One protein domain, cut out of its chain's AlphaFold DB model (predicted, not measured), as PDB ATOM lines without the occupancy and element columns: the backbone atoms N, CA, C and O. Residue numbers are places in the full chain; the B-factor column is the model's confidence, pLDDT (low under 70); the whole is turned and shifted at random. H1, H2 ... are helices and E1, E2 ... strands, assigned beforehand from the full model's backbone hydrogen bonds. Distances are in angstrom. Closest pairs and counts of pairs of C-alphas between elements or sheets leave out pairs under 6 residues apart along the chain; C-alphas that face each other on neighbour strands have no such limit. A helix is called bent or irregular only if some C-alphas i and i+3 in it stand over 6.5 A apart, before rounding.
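AT A GLANCE: This is residues 8 to 152 of the 598 residues of an uncharacterized protein of Myxococcales bacterium (UniProt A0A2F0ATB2). A strongly twisted sheet of six strands curls round the long helix H1 on one face, while H2 packs on the other and short H3 only grazes the sheet. The printed part has 145 residues, with three named helices and six named strands, in the order H1 E1 E2 H2 E3 E4 E5 E6 H3. The antiparallel sheet runs E2 E1 E3 E4 E5 E6. Class: mixed, helices and strands; the whole is compact, radius of gyration of the C-alphas 15.4 A, spans 46 by 33 by 29 A.

HOW THE PARTS SIT: Start with H1, residues 8 to 32, whose closest C-alphas to E3, residues 92 to 103, are Val 11 and Cys 96, 7.2 A. Next, E1, residues 35 to 43, and E2, residues 49 to 56, form a hairpin (N 39 and O 52, 2.9 A); E1 also neighbours E3 (N 38 and O 98, 2.8 A). H2, residues 65 to 81, is on the face opposite H1, three layers with helices on both faces, at a height over the sheet of 9.9 A. E2, H2 and E3 make a split strand-helix-strand unit, same-way strands with E1 between, its crossover right-handed. E3, E4, residues 108 to 115, E5, residues 124 to 130, and E6, residues 135 to 138, form a meander, each antiparallel to the one before: N 99 and O 112, N 111 and O 127, N 136 and O 128 are each 2.8 A apart. H3, residues 144 to 151, only just touches H2, at residues 65 to 66 alone, with 3 pairs of C-alphas within 8 A, closest Val 65 and Glu 144, 5.9 A. O i to N i+4 pairs within hydrogen-bond range: H1 19 of 21, H2 10 of 13, H3 3 of 4.

IN THESE COORDINATES: Find C-alpha 8 at (188.504, 168.021, 167.713); H1 spans 32.9 A, kinks by 62 degrees near residue 26 and is irregular, C-alphas 28 and 31 being 9.6 A apart. H2, 22.2 A, is only just irregular, C-alphas 74 and 77 being 6.7 A apart. E3, 32.4 A, bends by 59 degrees at residue 95. H3 ends at C-alpha 151, (201.912, 192.829, 163.196).

THE WHOLE: The farthest C-alphas, Ala 89 and Gly 149, are 47.8 A apart. The printed part has no cut, and no link is long. The model's pLDDT is under 70 at residues 31 to 33, 57 to 62 and 117 to 123.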
ATOM      1  N   ASP A   8     187.197 167.391 167.917       82.44
ATOM      2  CA  ASP A   8     188.504 168.021 167.713       82.44
ATOM      3  C   ASP A   8     189.023 167.848 166.278       82.44
ATOM      4  O   ASP A   8     189.535 168.797 165.679       82.44
ATOM      5  N   GLU A   9     188.859 166.661 165.689       85.12
ATOM      6  CA  GLU A   9     189.209 166.415 164.287       85.12
ATOM      7  C   GLU A   9     188.355 167.260 163.339       85.12
ATOM      8  O   GLU A   9     188.898 167.825 162.387       85.12
ATOM      9  N   GLN A  10     187.057 167.412 163.622       86.00
ATOM     10  CA  GLN A  10     186.150 168.251 162.829       86.00
ATOM     11  C   GLN A  10     186.584 169.721 162.862       86.00
ATOM     12  O   GLN A  10     186.716 170.355 161.816       86.00
ATOM     13  N   VAL A  11     186.920 170.252 164.044       86.44
ATOM     14  CA  VAL A  11     187.453 171.618 164.194       86.44
ATOM     15  C   VAL A  11     188.779 171.784 163.442       86.44
ATOM     16  O   VAL A  11     188.999 172.800 162.780       86.44
ATOM     17  N   ILE A  12     189.674 170.791 163.486       86.69
ATOM     18  CA  ILE A  12     190.939 170.828 162.735       86.69
ATOM     19  C   ILE A  12     190.685 170.859 161.221       86.69
ATOM     20  O   ILE A  12     191.340 171.634 160.516       86.69
ATOM     21  N   GLN A  13     189.766 170.038 160.710       87.25
ATOM     22  CA  GLN A  13     189.426 170.020 159.284       87.25
ATOM     23  C   GLN A  13     188.746 171.314 158.849       87.25
ATOM     24  O   GLN A  13     189.130 171.881 157.827       87.25
ATOM     25  N   PHE A  14     187.827 171.838 159.659       90.12
ATOM     26  CA  PHE A  14     187.201 173.135 159.437       90.12
ATOM     27  C   PHE A  14     188.242 174.257 159.337       90.12
ATOM     28  O   PHE A  14     188.273 174.967 158.335       90.12
ATOM     29  N   ARG A  15     189.180 174.353 160.292       86.62
ATOM     30  CA  ARG A  15     190.276 175.341 160.248       86.62
ATOM     31  C   ARG A  15     191.122 175.215 158.979       86.62
ATOM     32  O   ARG A  15     191.483 176.224 158.377       86.62
ATOM     33  N   LYS A  16     191.466 173.987 158.571       86.69
ATOM     34  CA  LYS A  16     192.238 173.739 157.340       86.69
ATOM     35  C   LYS A  16     191.456 174.148 156.092       86.69
ATOM     36  O   LYS A  16     192.030 174.775 155.206       86.69
ATOM     37  N   SER A  17     190.168 173.810 156.042       88.38
ATOM     38  CA  SER A  17     189.268 174.159 154.943       88.38
ATOM     39  C   SER A  17     189.110 175.674 154.818       88.38
ATOM     40  O   SER A  17     189.371 176.222 153.747       88.38
ATOM     41  N   PHE A  18     188.814 176.359 155.928       87.31
ATOM     42  CA  PHE A  18     188.707 177.816 155.980       87.31
ATOM     43  C   PHE A  18     189.991 178.489 155.496       87.31
ATOM     44  O   PHE A  18     189.939 179.305 154.585       87.31
ATOM     45  N   ARG A  19     191.161 178.088 156.016       84.50
ATOM     46  CA  ARG A  19     192.452 178.648 155.578       84.50
ATOM     47  C   ARG A  19     192.712 178.439 154.092       84.50
ATOM     48  O   ARG A  19     193.218 179.340 153.441       84.50
ATOM     49  N   ARG A  20     192.376 177.267 153.546       84.50
ATOM     50  CA  ARG A  20     192.554 176.992 152.114       84.50
ATOM     51  C   ARG A  20     191.622 177.846 151.259       84.50
ATOM     52  O   ARG A  20     192.065 178.387 150.253       84.50
ATOM     53  N   SER A  21     190.357 177.966 151.665       85.50
ATOM     54  CA  SER A  21     189.375 178.826 150.999       85.50
ATOM     55  C   SER A  21     189.802 180.288 151.053       85.50
ATOM     56  O   SER A  21     189.720 180.983 150.049       85.50
ATOM     57  N   ARG A  22     190.298 180.733 152.211       83.44
ATOM     58  CA  ARG A  22     190.765 182.098 152.425       83.44
ATOM     59  C   ARG A  22     192.007 182.403 151.601       83.44
ATOM     60  O   ARG A  22     192.015 183.397 150.896       83.44
ATOM     61  N   LEU A  23     193.009 181.525 151.627       81.56
ATOM     62  CA  LEU A  23     194.219 181.695 150.826       81.56
ATOM     63  C   LEU A  23     193.885 181.793 149.339       81.56
ATOM     64  O   LEU A  23     194.410 182.661 148.658       81.56
ATOM     65  N   LYS A  24     192.982 180.934 148.851       82.69
ATOM     66  CA  LYS A  24     192.505 180.999 147.472       82.69
ATOM     67  C   LYS A  24     191.813 182.339 147.185       82.69
ATOM     68  O   LYS A  24     192.128 182.972 146.193       82.69
ATOM     69  N   PHE A  25     190.938 182.794 148.079       82.06
ATOM     70  CA  PHE A  25     190.245 184.076 147.941       82.06
ATOM     71  C   PHE A  25     191.209 185.273 147.937       82.06
ATOM     72  O   PHE A  25     191.058 186.179 147.131       82.06
ATOM     73  N   VAL A  26     192.230 185.268 148.795       78.06
ATOM     74  CA  VAL A  26     193.287 186.293 148.805       78.06
ATOM     75  C   VAL A  26     194.153 186.199 147.549       78.06
ATOM     76  O   VAL A  26     194.542 187.221 147.017       78.06
ATOM     77  N   GLN A  27     194.428 185.007 147.022       76.44
ATOM     78  CA  GLN A  27     195.133 184.866 145.741       76.44
ATOM     79  C   GLN A  27     194.309 185.391 144.559       76.44
ATOM     80  O   GLN A  27     194.877 185.946 143.630       76.44
ATOM     81  N   GLU A  28     192.988 185.209 144.591       76.12
ATOM     82  CA  GLU A  28     192.074 185.633 143.521       76.12
ATOM     83  C   GLU A  28     191.710 187.124 143.597       76.12
ATOM     84  O   GLU A  28     191.395 187.724 142.575       76.12
ATOM     85  N   HIS A  29     191.729 187.724 144.791       72.50
ATOM     86  CA  HIS A  29     191.254 189.098 145.000       72.50
ATOM     87  C   HIS A  29     192.284 190.041 145.633       72.50
ATOM     88  O   HIS A  29     192.030 191.239 145.691       72.50
ATOM     89  N   GLY A  30     193.417 189.533 146.123       74.44
ATOM     90  CA  GLY A  30     194.507 190.286 146.753       74.44
ATOM     91  C   GLY A  30     194.040 191.376 147.712       74.44
ATOM     92  O   GLY A  30     193.305 191.111 148.674       74.44
ATOM     93  N   ILE A  31     194.457 192.613 147.430       67.94
ATOM     94  CA  ILE A  31     194.125 193.805 148.221       67.94
ATOM     95  C   ILE A  31     192.614 194.111 148.269       67.94
ATOM     96  O   ILE A  31     192.152 194.774 149.195       67.94
ATOM     97  N   CYS A  32     191.826 193.567 147.335       59.38
ATOM     98  CA  CYS A  32     190.367 193.700 147.280       59.38
ATOM     99  C   CYS A  32     189.625 192.660 148.144       59.38
ATOM    100  O   CYS A  32     188.397 192.552 148.084       59.38
ATOM    101  N   SER A  33     190.336 191.831 148.914       67.56
ATOM    102  CA  SER A  33     189.706 190.763 149.691       67.56
ATOM    103  C   SER A  33     188.911 191.302 150.892       67.56
ATOM    104  O   SER A  33     189.455 191.842 151.852       67.56
ATOM    105  N   TYR A  34     187.590 191.100 150.879       73.12
ATOM    106  CA  TYR A  34     186.723 191.412 152.022       73.12
ATOM    107  C   TYR A  34     187.041 190.555 153.250       73.12
ATOM    108  O   TYR A  34     187.561 189.439 153.144       73.12
ATOM    109  N   ASP A  35     186.646 191.058 154.414       84.38
ATOM    110  CA  ASP A  35     186.657 190.317 155.667       84.38
ATOM    111  C   ASP A  35     185.686 189.124 155.576       84.38
ATOM    112  O   ASP A  35     184.531 189.250 155.151       84.38
ATOM    113  N   GLN A  36     186.150 187.945 155.986       86.81
ATOM    114  CA  GLN A  36     185.374 186.707 155.928       86.81
ATOM    115  C   GLN A  36     185.268 186.088 157.308       86.81
ATOM    116  O   GLN A  36     186.265 185.977 158.024       86.81
ATOM    117  N   ALA A  37     184.084 185.594 157.651       89.56
ATOM    118  CA  ALA A  37     183.936 184.729 158.804       89.56
ATOM    119  C   ALA A  37     183.146 183.468 158.481       89.56
ATOM    120  O   ALA A  37     182.292 183.441 157.599       89.56
ATOM    121  N   GLN A  38     183.437 182.398 159.208       93.12
ATOM    122  CA  GLN A  38     182.714 181.143 159.121       93.12
ATOM    123  C   GLN A  38     182.418 180.612 160.513       93.12
ATOM    124  O   GLN A  38     183.262 180.678 161.404       93.12
ATOM    125  N   THR A  39     181.228 180.044 160.685       92.12
ATOM    126  CA  THR A  39     180.853 179.310 161.896       92.12
ATOM    127  C   THR A  39     180.551 177.863 161.544       92.12
ATOM    128  O   THR A  39     179.750 177.590 160.646       92.12
ATOM    129  N   LEU A  40     181.189 176.942 162.263       93.44
ATOM    130  CA  LEU A  40     180.926 175.513 162.191       93.44
ATOM    131  C   LEU A  40     179.807 175.143 163.166       93.44
ATOM    132  O   LEU A  40     179.940 175.329 164.379       93.44
ATOM    133  N   TYR A  41     178.754 174.542 162.628       92.25
ATOM    134  CA  TYR A  41     177.653 173.942 163.365       92.25
ATOM    135  C   TYR A  41     177.626 172.427 163.169       92.25
ATOM    136  O   TYR A  41     177.974 171.913 162.104       92.25
ATOM    137  N   ILE A  42     177.131 171.711 164.176       91.00
ATOM    138  CA  ILE A  42     176.754 170.301 164.070       91.00
ATOM    139  C   ILE A  42     175.245 170.196 164.262       91.00
ATOM    140  O   ILE A  42     174.706 170.622 165.279       91.00
ATOM    141  N   CYS A  43     174.553 169.594 163.298       89.81
ATOM    142  CA  CYS A  43     173.142 169.272 163.451       89.81
ATOM    143  C   CYS A  43     172.984 168.102 164.431       89.81
ATOM    144  O   CYS A  43     173.360 166.977 164.108       89.81
ATOM    145  N   ARG A  44     172.388 168.324 165.604       87.56
ATOM    146  CA  ARG A  44     172.176 167.297 166.640       87.56
ATOM    147  C   ARG A  44     171.339 166.119 166.151       87.56
ATOM    148  O   ARG A  44     171.606 164.980 166.521       87.56
ATOM    149  N   ASN A  45     170.384 166.379 165.261       87.12
ATOM    150  CA  ASN A  45     169.489 165.350 164.726       87.12
ATOM    151  C   ASN A  45     170.174 164.422 163.712       87.12
ATOM    152  O   ASN A  45     169.806 163.257 163.595       87.12
ATOM    153  N   THR A  46     171.143 164.933 162.946       86.62
ATOM    154  CA  THR A  46     171.732 164.203 161.803       86.62
ATOM    155  C   THR A  46     173.237 163.989 161.913       86.62
ATOM    156  O   THR A  46     173.816 163.294 161.081       86.62
ATOM    157  N   SER A  47     173.882 164.593 162.913       84.81
ATOM    158  CA  SER A  47     175.339 164.709 163.057       84.81
ATOM    159  C   SER A  47     176.052 165.339 161.852       84.81
ATOM    160  O   SER A  47     177.266 165.207 161.724       84.81
ATOM    161  N   ARG A  48     175.323 166.006 160.945       88.12
ATOM    162  CA  ARG A  48     175.914 166.674 159.778       88.12
ATOM    163  C   ARG A  48     176.597 167.973 160.185       88.12
ATOM    164  O   ARG A  48     176.040 168.745 160.966       88.12
ATOM    165  N   GLU A  49     177.763 168.211 159.600       90.25
ATOM    166  CA  GLU A  49     178.463 169.491 159.667       90.25
ATOM    167  C   GLU A  49     177.788 170.497 158.741       90.25
ATOM    168  O   GLU A  49     177.474 170.193 157.587       90.25
ATOM    169  N   ILE A  50     177.558 171.697 159.258       89.31
ATOM    170  CA  ILE A  50     176.991 172.816 158.514       89.31
ATOM    171  C   ILE A  50     177.895 174.016 158.755       89.31
ATOM    172  O   ILE A  50     178.156 174.385 159.897       89.31
ATOM    173  N   ILE A  51     178.382 174.617 157.673       90.06
ATOM    174  CA  ILE A  51     179.206 175.823 157.726       90.06
ATOM    175  C   ILE A  51     178.349 176.986 157.249       90.06
ATOM    176  O   ILE A  51     177.838 176.964 156.131       90.06
ATOM    177  N   ILE A  52     178.211 178.003 158.094       87.94
ATOM    178  CA  ILE A  52     177.610 179.280 157.709       87.94
ATOM    179  C   ILE A  52     178.749 180.254 157.445       87.94
ATOM    180  O   ILE A  52     179.610 180.433 158.305       87.94
ATOM    181  N   THR A  53     178.762 180.844 156.249       86.69
ATOM    182  CA  THR A  53     179.740 181.864 155.854       86.69
ATOM    183  C   THR A  53     179.095 183.236 155.932       86.69
ATOM    184  O   THR A  53     178.024 183.447 155.371       86.69
ATOM    185  N   ASP A  54     179.783 184.150 156.601       83.50
ATOM    186  CA  ASP A  54     179.445 185.558 156.714       83.50
ATOM    187  C   ASP A  54     180.469 186.382 155.940       83.50
ATOM    188  O   ASP A  54     181.680 186.206 156.106       83.50
ATOM    189  N   ALA A  55     179.979 187.297 155.112       72.31
ATOM    190  CA  ALA A  55     180.795 188.343 154.521       72.31
ATOM    191  C   ALA A  55     180.589 189.624 155.327       72.31
ATOM    192  O   ALA A  55     179.452 190.038 155.566       72.31
ATOM    193  N   PHE A  56     181.685 190.248 155.738       71.31
ATOM    194  CA  PHE A  56     181.651 191.565 156.351       71.31
ATOM    195  C   PHE A  56     182.023 192.566 155.269       71.31
ATOM    196  O   PHE A  56     183.089 192.467 154.657       71.31
ATOM    197  N   PHE A  57     181.140 193.530 155.007       54.62
ATOM    198  CA  PHE A  57     181.540 194.670 154.197       54.62
ATOM    199  C   PHE A  57     182.651 195.388 154.959       54.62
ATOM    200  O   PHE A  57     182.456 195.767 156.115       54.62
ATOM    201  N   SER A  58     183.804 195.577 154.316       52.94
ATOM    202  CA  SER A  58     184.897 196.402 154.836       52.94
ATOM    203  C   SER A  58     184.518 197.886 154.727       52.94
ATOM    204  O   SER A  58     185.220 198.693 154.125       52.94
ATOM    205  N   GLY A  59     183.345 198.249 155.254       45.44
ATOM    206  CA  GLY A  59     182.963 199.639 155.417       45.44
ATOM    207  C   GLY A  59     183.916 200.288 156.410       45.44
ATOM    208  O   GLY A  59     184.357 199.645 157.363       45.44
ATOM    209  N   GLU A  60     184.187 201.575 156.221       46.16
ATOM    210  CA  GLU A  60     184.979 202.452 157.100       46.16
ATOM    211  C   GLU A  60     184.548 202.465 158.585       46.16
ATOM    212  O   GLU A  60     185.122 203.189 159.394       46.16
ATOM    213  N   GLN A  61     183.539 201.674 158.950       49.28
ATOM    214  CA  GLN A  61     182.948 201.563 160.273       49.28
ATOM    215  C   GLN A  61     183.645 200.559 161.198       49.28
ATOM    216  O   GLN A  61     183.224 200.444 162.348       49.28
ATOM    217  N   SER A  62     184.698 199.845 160.771       52.22
ATOM    218  CA  SER A  62     185.561 199.208 161.772       52.22
ATOM    219  C   SER A  62     186.443 200.274 162.419       52.22
ATOM    220  O   SER A  62     187.538 200.615 161.970       52.22
ATOM    221  N   GLU A  63     185.905 200.836 163.502       72.75
ATOM    222  CA  GLU A  63     186.683 201.516 164.532       72.75
ATOM    223  C   GLU A  63     187.804 200.564 165.026       72.75
ATOM    224  O   GLU A  63     187.765 199.371 164.722       72.75
ATOM    225  N   SER A  64     188.822 201.088 165.725       86.19
ATOM    226  CA  SER A  64     190.059 200.397 166.175       86.19
ATOM    227  C   SER A  64     189.970 198.880 166.452       86.19
ATOM    228  O   SER A  64     188.916 198.348 166.806       86.19
ATOM    229  N   VAL A  65     191.103 198.164 166.425       89.56
ATOM    230  CA  VAL A  65     191.138 196.704 166.688       89.56
ATOM    231  C   VAL A  65     190.398 196.284 167.972       89.56
ATOM    232  O   VAL A  65     189.804 195.206 168.033       89.56
ATOM    233  N   GLU A  66     190.395 197.147 168.991       89.56
ATOM    234  CA  GLU A  66     189.662 196.956 170.243       89.56
ATOM    235  C   GLU A  66     188.149 196.883 170.013       89.56
ATOM    236  O   GLU A  66     187.484 195.966 170.501       89.56
ATOM    237  N   ILE A  67     187.608 197.818 169.236       88.06
ATOM    238  CA  ILE A  67     186.177 197.918 168.959       88.06
ATOM    239  C   ILE A  67     185.726 196.768 168.065       88.06
ATOM    240  O   ILE A  67     184.690 196.162 168.351       88.06
ATOM    241  N   LEU A  68     186.522 196.388 167.059       88.25
ATOM    242  CA  LEU A  68     186.273 195.162 166.298       88.25
ATOM    243  C   LEU A  68     186.180 193.956 167.239       88.25
ATOM    244  O   LEU A  68     185.197 193.217 167.207       88.25
ATOM    245  N   LEU A  69     187.198 193.740 168.078       89.31
ATOM    246  CA  LEU A  69     187.232 192.600 168.991       89.31
ATOM    247  C   LEU A  69     186.038 192.613 169.945       89.31
ATOM    248  O   LEU A  69     185.467 191.554 170.214       89.31
ATOM    249  N   ASN A  70     185.648 193.786 170.440       87.75
ATOM    250  CA  ASN A  70     184.470 193.941 171.278       87.75
ATOM    251  C   ASN A  70     183.183 193.602 170.511       87.75
ATOM    252  O   ASN A  70     182.381 192.812 171.002       87.75
ATOM    253  N   SER A  71     183.007 194.117 169.293       87.94
ATOM    254  CA  SER A  71     181.849 193.837 168.434       87.94
ATOM    255  C   SER A  71     181.732 192.346 168.103       87.94
ATOM    256  O   SER A  71     180.676 191.736 168.289       87.94
ATOM    257  N   LEU A  72     182.842 191.701 167.729       88.00
ATOM    258  CA  LEU A  72     182.858 190.264 167.462       88.00
ATOM    259  C   LEU A  72     182.493 189.447 168.712       88.00
ATOM    260  O   LEU A  72     181.722 188.495 168.611       88.00
ATOM    261  N   LYS A  73     182.998 189.833 169.892       87.88
ATOM    262  CA  LYS A  73     182.732 189.146 171.170       87.88
ATOM    263  C   LYS A  73     181.323 189.358 171.711       87.88
ATOM    264  O   LYS A  73     180.791 188.451 172.344       87.88
ATOM    265  N   THR A  74     180.755 190.547 171.535       85.81
ATOM    266  CA  THR A  74     179.509 190.956 172.208       85.81
ATOM    267  C   THR A  74     178.287 190.888 171.305       85.81
ATOM    268  O   THR A  74     177.181 190.709 171.808       85.81
ATOM    269  N   ILE A  75     178.471 190.975 169.985       87.38
ATOM    270  CA  ILE A  75     177.376 191.018 169.013       87.38
ATOM    271  C   ILE A  75     177.422 189.784 168.113       87.38
ATOM    272  O   ILE A  75     176.520 188.948 168.165       87.38
ATOM    273  N   TRP A  76     178.475 189.644 167.301       88.19
ATOM    274  CA  TRP A  76     178.495 188.624 166.248       88.19
ATOM    275  C   TRP A  76     178.536 187.199 166.807       88.19
ATOM    276  O   TRP A  76     177.670 186.384 166.479       88.19
ATOM    277  N   TRP A  77     179.494 186.892 167.688       90.62
ATOM    278  CA  TRP A  77     179.629 185.545 168.242       90.62
ATOM    279  C   TRP A  77     178.419 185.125 169.095       90.62
ATOM    280  O   TRP A  77     177.883 184.043 168.847       90.62
ATOM    281  N   PRO A  78     177.889 185.955 170.017       88.50
ATOM    282  CA  PRO A  78     176.647 185.641 170.723       88.50
ATOM    283  C   PRO A  78     175.449 185.438 169.787       88.50
ATOM    284  O   PRO A  78     174.651 184.528 170.008       88.50
ATOM    285  N   GLY A  79     175.345 186.218 168.705       86.62
ATOM    286  CA  GLY A  79     174.329 186.015 167.669       86.62
ATOM    287  C   GLY A  79     174.446 184.650 166.986       86.62
ATOM    288  O   GLY A  79     173.438 183.984 166.749       86.62
ATOM    289  N   ARG A  80     175.674 184.182 166.733       89.81
ATOM    290  CA  ARG A  80     175.944 182.847 166.175       89.81
ATOM    291  C   ARG A  80     175.697 181.725 167.176       89.81
ATOM    292  O   ARG A  80     175.190 180.678 166.770       89.81
ATOM    293  N   LEU A  81     175.979 181.952 168.459       87.06
ATOM    294  CA  LEU A  81     175.646 181.025 169.542       87.06
ATOM    295  C   LEU A  81     174.132 180.837 169.700       87.06
ATOM    296  O   LEU A  81     173.667 179.729 169.958       87.06
ATOM    297  N   GLY A  82     173.368 181.919 169.538       83.06
ATOM    298  CA  GLY A  82     171.908 181.927 169.623       83.06
ATOM    299  C   GLY A  82     171.180 181.604 168.317       83.06
ATOM    300  O   GLY A  82     169.947 181.626 168.301       83.06
ATOM    301  N   PHE A  83     171.906 181.331 167.228       85.00
ATOM    302  CA  PHE A  83     171.319 181.102 165.911       85.00
ATOM    303  C   PHE A  83     170.412 179.866 165.913       85.00
ATOM    304  O   PHE A  83     170.809 178.782 166.339       85.00
ATOM    305  N   LYS A  84     169.192 180.028 165.394       83.50
ATOM    306  CA  LYS A  84     168.231 178.943 165.186       83.50
ATOM    307  C   LYS A  84     167.863 178.896 163.711       83.50
ATOM    308  O   LYS A  84     167.552 179.929 163.128       83.50
ATOM    309  N   SER A  85     167.899 177.702 163.129       78.56
ATOM    310  CA  SER A  85     167.438 177.474 161.761       78.56
ATOM    311  C   SER A  85     165.911 177.578 161.686       78.56
ATOM    312  O   SER A  85     165.215 177.061 162.563       78.56
ATOM    313  N   ASP A  86     165.392 178.184 160.617       79.56
ATOM    314  CA  ASP A  86     163.953 178.187 160.310       79.56
ATOM    315  C   ASP A  86     163.444 176.780 159.954       79.56
ATOM    316  O   ASP A  86     162.285 176.433 160.202       79.56
ATOM    317  N   ASP A  87     164.329 175.933 159.420       80.38
ATOM    318  CA  ASP A  87     164.059 174.512 159.256       80.38
ATOM    319  C   ASP A  87     164.167 173.803 160.613       80.38
ATOM    320  O   ASP A  87     165.265 173.564 161.123       80.38
ATOM    321  N   LYS A  88     163.010 173.428 161.175       72.19
ATOM    322  CA  LYS A  88     162.891 172.684 162.441       72.19
ATOM    323  C   LYS A  88     163.600 171.324 162.422       72.19
ATOM    324  O   LYS A  88     163.826 170.761 163.491       72.19
ATOM    325  N   ALA A  89     163.940 170.781 161.249       71.75
ATOM    326  CA  ALA A  89     164.736 169.561 161.144       71.75
ATOM    327  C   ALA A  89     166.220 169.788 161.498       71.75
ATOM    328  O   ALA A  89     166.921 168.834 161.855       71.75
ATOM    329  N   LEU A  90     166.696 171.036 161.445       78.94
ATOM    330  CA  LEU A  90     168.076 171.430 161.713       78.94
ATOM    331  C   LEU A  90     168.217 172.010 163.130       78.94
ATOM    332  O   LEU A  90     168.188 173.222 163.333       78.94
ATOM    333  N   ASP A  91     168.407 171.132 164.118       87.69
ATOM    334  CA  ASP A  91     168.826 171.527 165.472       87.69
ATOM    335  C   ASP A  91     170.347 171.742 165.491       87.69
ATOM    336  O   ASP A  91     171.111 170.778 165.562       87.69
ATOM    337  N   LEU A  92     170.790 172.988 165.317       89.69
ATOM    338  CA  LEU A  92     172.196 173.340 165.105       89.69
ATOM    339  C   LEU A  92     172.905 173.681 166.420       89.69
ATOM    340  O   LEU A  92     172.522 174.613 167.119       89.69
ATOM    341  N   GLU A  93     173.993 172.973 166.716       90.00
ATOM    342  CA  GLU A  93     174.905 173.283 167.819       90.00
ATOM    343  C   GLU A  93     176.172 173.969 167.280       90.00
ATOM    344  O   GLU A  93     176.895 173.351 166.492       90.00
ATOM    345  N   PRO A  94     176.468 175.219 167.675       90.62
ATOM    346  CA  PRO A  94     177.694 175.909 167.286       90.62
ATOM    347  C   PRO A  94     178.904 175.275 167.980       90.62
ATOM    348  O   PRO A  94     178.874 175.017 169.182       90.62
ATOM    349  N   ILE A  95     179.985 175.052 167.234       90.50
ATOM    350  CA  ILE A  95     181.215 174.435 167.753       90.50
ATOM    351  C   ILE A  95     182.345 175.458 167.842       90.50
ATOM    352  O   ILE A  95     182.962 175.636 168.892       90.50
ATOM    353  N   CYS A  96     182.625 176.138 166.734       91.25
ATOM    354  CA  CYS A  96     183.648 177.173 166.663       91.25
ATOM    355  C   CYS A  96     183.330 178.153 165.536       91.25
ATOM    356  O   CYS A  96     182.604 177.820 164.597       91.25
ATOM    357  N   ALA A  97     183.900 179.347 165.627       92.25
ATOM    358  CA  ALA A  97     183.843 180.332 164.565       92.25
ATOM    359  C   ALA A  97     185.216 180.944 164.321       92.25
ATOM    360  O   ALA A  97     186.048 181.032 165.222       92.25
ATOM    361  N   VAL A  98     185.453 181.360 163.086       92.69
ATOM    362  CA  VAL A  98     186.684 182.020 162.669       92.69
ATOM    363  C   VAL A  98     186.311 183.254 161.869       92.69
ATOM    364  O   VAL A  98     185.483 183.162 160.974       92.69
ATOM    365  N   TYR A  99     186.926 184.382 162.189       92.06
ATOM    366  CA  TYR A  99     186.922 185.616 161.409       92.06
ATOM    367  C   TYR A  99     188.343 185.858 160.894       92.06
ATOM    368  O   TYR A  99     189.305 185.617 161.624       92.06
ATOM    369  N   ALA A 100     188.494 186.332 159.663       90.19
ATOM    370  CA  ALA A 100     189.778 186.718 159.099       90.19
ATOM    371  C   ALA A 100     189.665 188.001 158.275       90.19
ATOM    372  O   ALA A 100     188.731 188.169 157.487       90.19
ATOM    373  N   ARG A 101     190.674 188.858 158.435       89.00
ATOM    374  CA  ARG A 101     190.937 190.031 157.602       89.00
ATOM    375  C   ARG A 101     192.330 189.897 157.000       89.00
ATOM    376  O   ARG A 101     193.281 189.643 157.738       89.00
ATOM    377  N   PHE A 102     192.439 190.115 155.694       88.50
ATOM    378  CA  PHE A 102     193.733 190.221 155.031       88.50
ATOM    379  C   PHE A 102     194.287 191.627 155.251       88.50
ATOM    380  O   PHE A 102     193.553 192.603 155.114       88.50
ATOM    381  N   LEU A 103     195.556 191.710 155.636       89.44
ATOM    382  CA  LEU A 103     196.286 192.959 155.806       89.44
ATOM    383  C   LEU A 103     197.312 193.048 154.675       89.44
ATOM    384  O   LEU A 103     198.381 192.430 154.792       89.44
ATOM    385  N   PRO A 104     196.978 193.721 153.560       86.69
ATOM    386  CA  PRO A 104     197.870 193.819 152.409       86.69
ATOM    387  C   PRO A 104     199.207 194.482 152.762       86.69
ATOM    388  O   PRO A 104     200.241 194.028 152.281       86.69
ATOM    389  N   GLU A 105     199.214 195.414 153.719       89.25
ATOM    390  CA  GLU A 105     200.395 196.154 154.188       89.25
ATOM    391  C   GLU A 105     201.541 195.237 154.650       89.25
ATOM    392  O   GLU A 105     202.714 195.607 154.641       89.25
ATOM    393  N   VAL A 106     201.193 194.030 155.101       88.88
ATOM    394  CA  VAL A 106     202.107 193.053 155.711       88.88
ATOM    395  C   VAL A 106     201.961 191.645 155.117       88.88
ATOM    396  O   VAL A 106     202.620 190.703 155.577       88.88
ATOM    397  N   GLY A 107     201.107 191.482 154.100       87.44
ATOM    398  CA  GLY A 107     200.933 190.254 153.323       87.44
ATOM    399  C   GLY A 107     200.447 189.035 154.119       87.44
ATOM    400  O   GLY A 107     200.901 187.911 153.869       87.44
ATOM    401  N   PHE A 108     199.571 189.214 155.114       89.50
ATOM    402  CA  PHE A 108     199.034 188.096 155.904       89.50
ATOM    403  C   PHE A 108     197.583 188.301 156.364       89.50
ATOM    404  O   PHE A 108     197.098 189.423 156.458       89.50
ATOM    405  N   ASP A 109     196.904 187.211 156.737       90.00
ATOM    406  CA  ASP A 109     195.591 187.266 157.388       90.00
ATOM    407  C   ASP A 109     195.717 187.383 158.914       90.00
ATOM    408  O   ASP A 109     196.316 186.528 159.583       90.00
ATOM    409  N   TYR A 110     195.089 188.408 159.485       91.94
ATOM    410  CA  TYR A 110     194.780 188.460 160.908       91.94
ATOM    411  C   TYR A 110     193.500 187.669 161.168       91.94
ATOM    412  O   TYR A 110     192.415 188.028 160.715       91.94
ATOM    413  N   THR A 111     193.637 186.555 161.882       92.25
ATOM    414  CA  THR A 111     192.555 185.604 162.140       92.25
ATOM    415  C   THR A 111     192.175 185.605 163.616       92.25
ATOM    416  O   THR A 111     193.032 185.440 164.484       92.25
ATOM    417  N   ILE A 112     190.883 185.715 163.900       92.50
ATOM    418  CA  ILE A 112     190.294 185.638 165.234       92.50
ATOM    419  C   ILE A 112     189.431 184.382 165.298       92.50
ATOM    420  O   ILE A 112     188.565 184.161 164.460       92.50
ATOM    421  N   GLU A 113     189.656 183.554 166.304       92.44
ATOM    422  CA  GLU A 113     188.943 182.301 166.504       92.44
ATOM    423  C   GLU A 113     188.165 182.309 167.818       92.44
ATOM    424  O   GLU A 113     188.713 182.672 168.860       92.44
ATOM    425  N   PHE A 114     186.924 181.830 167.754       91.06
ATOM    426  CA  PHE A 114     186.001 181.643 168.865       91.06
ATOM    427  C   PHE A 114     185.712 180.154 169.061       91.06
ATOM    428  O   PHE A 114     185.452 179.434 168.095       91.06
ATOM    429  N   SER A 115     185.726 179.689 170.310       87.38
ATOM    430  CA  SER A 115     185.392 178.304 170.664       87.38
ATOM    431  C   SER A 115     184.172 178.268 171.577       87.38
ATOM    432  O   SER A 115     184.145 178.959 172.592       87.38
ATOM    433  N   ALA A 116     183.177 177.443 171.242       81.50
ATOM    434  CA  ALA A 116     182.036 177.174 172.121       81.50
ATOM    435  C   ALA A 116     182.363 176.138 173.215       81.50
ATOM    436  O   ALA A 116     181.592 175.969 174.153       81.50
ATOM    437  N   LEU A 117     183.492 175.430 173.082       68.19
ATOM    438  CA  LEU A 117     183.879 174.303 173.937       68.19
ATOM    439  C   LEU A 117     184.782 174.703 175.115       68.19
ATOM    440  O   LEU A 117     185.046 173.880 175.986       68.19
ATOM    441  N   GLU A 118     185.293 175.935 175.140       64.44
ATOM    442  CA  GLU A 118     186.235 176.392 176.165       64.44
ATOM    443  C   GLU A 118     185.505 177.200 177.249       64.44
ATOM    444  O   GLU A 118     185.160 178.355 177.034       64.44
ATOM    445  N   GLU A 119     185.315 176.609 178.438       50.75
ATOM    446  CA  GLU A 119     184.788 177.286 179.647       50.75
ATOM    447  C   GLU A 119     185.767 178.319 180.253       50.75
ATOM    448  O   GLU A 119     185.502 178.916 181.295       50.75
ATOM    449  N   THR A 120     186.934 178.524 179.640       47.59
ATOM    450  CA  THR A 120     187.979 179.418 180.156       47.59
ATOM    451  C   THR A 120     187.696 180.887 179.847       47.59
ATOM    452  O   THR A 120     187.197 181.209 178.773       47.59
ATOM    453  N   GLU A 121     188.141 181.784 180.734       48.44
ATOM    454  CA  GLU A 121     187.955 183.251 180.700       48.44
ATOM    455  C   GLU A 121     188.392 183.979 179.402       48.44
ATOM    456  O   GLU A 121     188.159 185.180 179.268       48.44
ATOM    457  N   GLN A 122     189.003 183.303 178.420       53.19
ATOM    458  CA  GLN A 122     189.374 183.893 177.128       53.19
ATOM    459  C   GLN A 122     188.928 183.021 175.940       53.19
ATOM    460  O   GLN A 122     189.748 182.301 175.370       53.19
ATOM    461  N   PRO A 123     187.663 183.125 175.491       62.72
ATOM    462  CA  PRO A 123     187.125 182.341 174.373       62.72
ATOM    463  C   PRO A 123     187.670 182.758 172.994       62.72
ATOM    464  O   PRO A 123     187.140 182.318 171.978       62.72
ATOM    465  N   VAL A 124     188.695 183.624 172.937       81.38
ATOM    466  CA  VAL A 124     189.176 184.271 171.709       81.38
ATOM    467  C   VAL A 124     190.669 184.048 171.505       81.38
ATOM    468  O   VAL A 124     191.482 184.404 172.360       81.38
ATOM    469  N   ARG A 125     191.045 183.507 170.343       89.31
ATOM    470  CA  ARG A 125     192.441 183.294 169.935       89.31
ATOM    471  C   ARG A 125     192.756 184.093 168.683       89.31
ATOM    472  O   ARG A 125     192.040 183.992 167.696       89.31
ATOM    473  N   CYS A 126     193.853 184.838 168.718       92.81
ATOM    474  CA  CYS A 126     194.320 185.621 167.581       92.81
ATOM    475  C   CYS A 126     195.503 184.922 166.903       92.81
ATOM    476  O   CYS A 126     196.387 184.377 167.572       92.81
ATOM    477  N   TRP A 127     195.539 184.964 165.578       92.44
ATOM    478  CA  TRP A 127     196.565 184.331 164.764       92.44
ATOM    479  C   TRP A 127     196.972 185.245 163.612       92.44
ATOM    480  O   TRP A 127     196.143 185.945 163.041       92.44
ATOM    481  N   ARG A 128     198.247 185.178 163.242       92.25
ATOM    482  CA  ARG A 128     198.782 185.658 161.967       92.25
ATOM    483  C   ARG A 128     198.944 184.462 161.039       92.25
ATOM    484  O   ARG A 128     199.615 183.507 161.432       92.25
ATOM    485  N   VAL A 129     198.364 184.503 159.844       88.38
ATOM    486  CA  VAL A 129     198.464 183.423 158.849       88.38
ATOM    487  C   VAL A 129     199.073 183.970 157.563       88.38
ATOM    488  O   VAL A 129     198.478 184.831 156.928       88.38
ATOM    489  N   ASP A 130     200.262 183.498 157.191       84.69
ATOM    490  CA  ASP A 130     200.941 183.956 155.969       84.69
ATOM    491  C   ASP A 130     200.357 183.332 154.685       84.69
ATOM    492  O   ASP A 130     199.583 182.372 154.735       84.69
ATOM    493  N   GLY A 131     200.789 183.828 153.519       75.56
ATOM    494  CA  GLY A 131     200.400 183.299 152.203       75.56
ATOM    495  C   GLY A 131     200.805 181.837 151.929       75.56
ATOM    496  O   GLY A 131     200.452 181.275 150.897       75.56
ATOM    497  N   ARG A 132     201.534 181.178 152.840       79.25
ATOM    498  CA  ARG A 132     201.842 179.735 152.786       79.25
ATOM    499  C   ARG A 132     200.942 178.922 153.727       79.25
ATOM    500  O   ARG A 132     201.090 177.704 153.822       79.25
ATOM    501  N   GLY A 133     200.024 179.579 154.436       77.31
ATOM    502  CA  GLY A 133     199.124 178.982 155.419       77.31
ATOM    503  C   GLY A 133     199.769 178.709 156.782       77.31
ATOM    504  O   GLY A 133     199.163 178.024 157.618       77.31
ATOM    505  N   LYS A 134     200.986 179.211 157.041       86.00
ATOM    506  CA  LYS A 134     201.655 179.055 158.335       86.00
ATOM    507  C   LYS A 134     201.021 180.009 159.343       86.00
ATOM    508  O   LYS A 134     201.047 181.224 159.173       86.00
ATOM    509  N   ALA A 135     200.482 179.445 160.421       87.81
ATOM    510  CA  ALA A 135     199.833 180.203 161.485       87.81
ATOM    511  C   ALA A 135     200.774 180.429 162.676       87.81
ATOM    512  O   ALA A 135     201.336 179.476 163.217       87.81
ATOM    513  N   THR A 136     200.885 181.678 163.122       92.44
ATOM    514  CA  THR A 136     201.601 182.089 164.335       92.44
ATOM    515  C   THR A 136     200.601 182.670 165.325       92.44
ATOM    516  O   THR A 136     199.805 183.535 164.965       92.44
ATOM    517  N   LYS A 137     200.601 182.182 166.569       92.88
ATOM    518  CA  LYS A 137     199.685 182.673 167.607       92.88
ATOM    519  C   LYS A 137     200.101 184.076 168.050       92.88
ATOM    520  O   LYS A 137     201.269 184.291 168.365       92.88
ATOM    521  N   LEU A 138     199.137 184.987 168.123       93.38
ATOM    522  CA  LEU A 138     199.308 186.344 168.637       93.38
ATOM    523  C   LEU A 138     198.661 186.473 170.019       93.38
ATOM    524  O   LEU A 138     197.745 185.719 170.369       93.38
ATOM    525  N   LYS A 139     199.120 187.444 170.811       93.25
ATOM    526  CA  LYS A 139     198.374 187.878 171.995       93.25
ATOM    527  C   LYS A 139     197.187 188.710 171.523       93.25
ATOM    528  O   LYS A 139     197.318 189.498 170.587       93.25
ATOM    529  N   THR A 140     196.042 188.560 172.182       91.69
ATOM    530  CA  THR A 140     194.881 189.418 171.916       91.69
ATOM    531  C   THR A 140     195.275 190.872 172.197       91.69
ATOM    532  O   THR A 140     195.663 191.163 173.331       91.69
ATOM    533  N   PRO A 141     195.253 191.760 171.190       92.56
ATOM    534  CA  PRO A 141     195.672 193.144 171.359       92.56
ATOM    535  C   PRO A 141     194.663 193.886 172.239       92.56
ATOM    536  O   PRO A 141     193.454 193.716 172.085       92.56
ATOM    537  N   ALA A 142     195.166 194.694 173.173       91.06
ATOM    538  CA  ALA A 142     194.331 195.561 174.003       91.06
ATOM    539  C   ALA A 142     193.999 196.890 173.310       91.06
ATOM    540  O   ALA A 142     193.017 197.525 173.663       91.06
ATOM    541  N   ASN A 143     194.834 197.316 172.361       91.25
ATOM    542  CA  ASN A 143     194.693 198.559 171.614       91.25
ATOM    543  C   ASN A 143     195.506 198.491 170.311       91.25
ATOM    544  O   ASN A 143     196.210 197.510 170.041       91.25
ATOM    545  N   GLU A 144     195.421 199.565 169.535       91.00
ATOM    546  CA  GLU A 144     196.041 199.702 168.220       91.00
ATOM    547  C   GLU A 144     197.581 199.625 168.259       91.00
ATOM    548  O   GLU A 144     198.192 198.961 167.428       91.00
ATOM    549  N   SER A 145     198.212 200.209 169.284       93.56
ATOM    550  CA  SER A 145     199.669 200.157 169.488       93.56
ATOM    551  C   SER A 145     200.171 198.730 169.733       93.56
ATOM    552  O   SER A 145     201.144 198.281 169.132       93.56
ATOM    553  N   MET A 146     199.472 197.967 170.580       95.06
ATOM    554  CA  MET A 146     199.811 196.566 170.835       95.06
ATOM    555  C   MET A 146     199.585 195.684 169.602       95.06
ATOM    556  O   MET A 146     200.252 194.656 169.455       95.06
ATOM    557  N   PHE A 147     198.621 196.033 168.749       94.69
ATOM    558  CA  PHE A 147     198.444 195.358 167.471       94.69
ATOM    559  C   PHE A 147     199.630 195.645 166.555       94.69
ATOM    560  O   PHE A 147     200.318 194.696 166.188       94.69
ATOM    561  N   HIS A 148     199.934 196.924 166.315       95.19
ATOM    562  CA  HIS A 148     201.063 197.368 165.495       95.19
ATOM    563  C   HIS A 148     202.386 196.720 165.914       95.19
ATOM    564  O   HIS A 148     203.033 196.076 165.093       95.19
ATOM    565  N   GLY A 149     202.718 196.713 167.209       94.12
ATOM    566  CA  GLY A 149     203.940 196.068 167.701       94.12
ATOM    567  C   GLY A 149     204.006 194.543 167.497       94.12
ATOM    568  O   GLY A 149     205.082 193.955 167.599       94.12
ATOM    569  N   GLN A 150     202.880 193.872 167.226       94.50
ATOM    570  CA  GLN A 150     202.826 192.434 166.919       94.50
ATOM    571  C   GLN A 150     202.770 192.131 165.416       94.50
ATOM    572  O   GLN A 150     203.166 191.036 165.002       94.50
ATOM    573  N   THR A 151     202.230 193.046 164.614       92.06
ATOM    574  CA  THR A 151     201.912 192.829 163.196       92.06
ATOM    575  C   THR A 151     202.833 193.584 162.249       92.06
ATOM    576  O   THR A 151     203.045 193.096 161.141       92.06
ATOM    577  N   GLY A 152     203.402 194.707 162.686       91.19
ATOM    578  CA  GLY A 152     204.151 195.652 161.857       91.19
ATOM    579  C   GLY A 152     203.274 196.658 161.107       91.19
ATOM    580  O   GLY A 152     203.789 197.377 160.267       91.19
TER     581      GLY A 152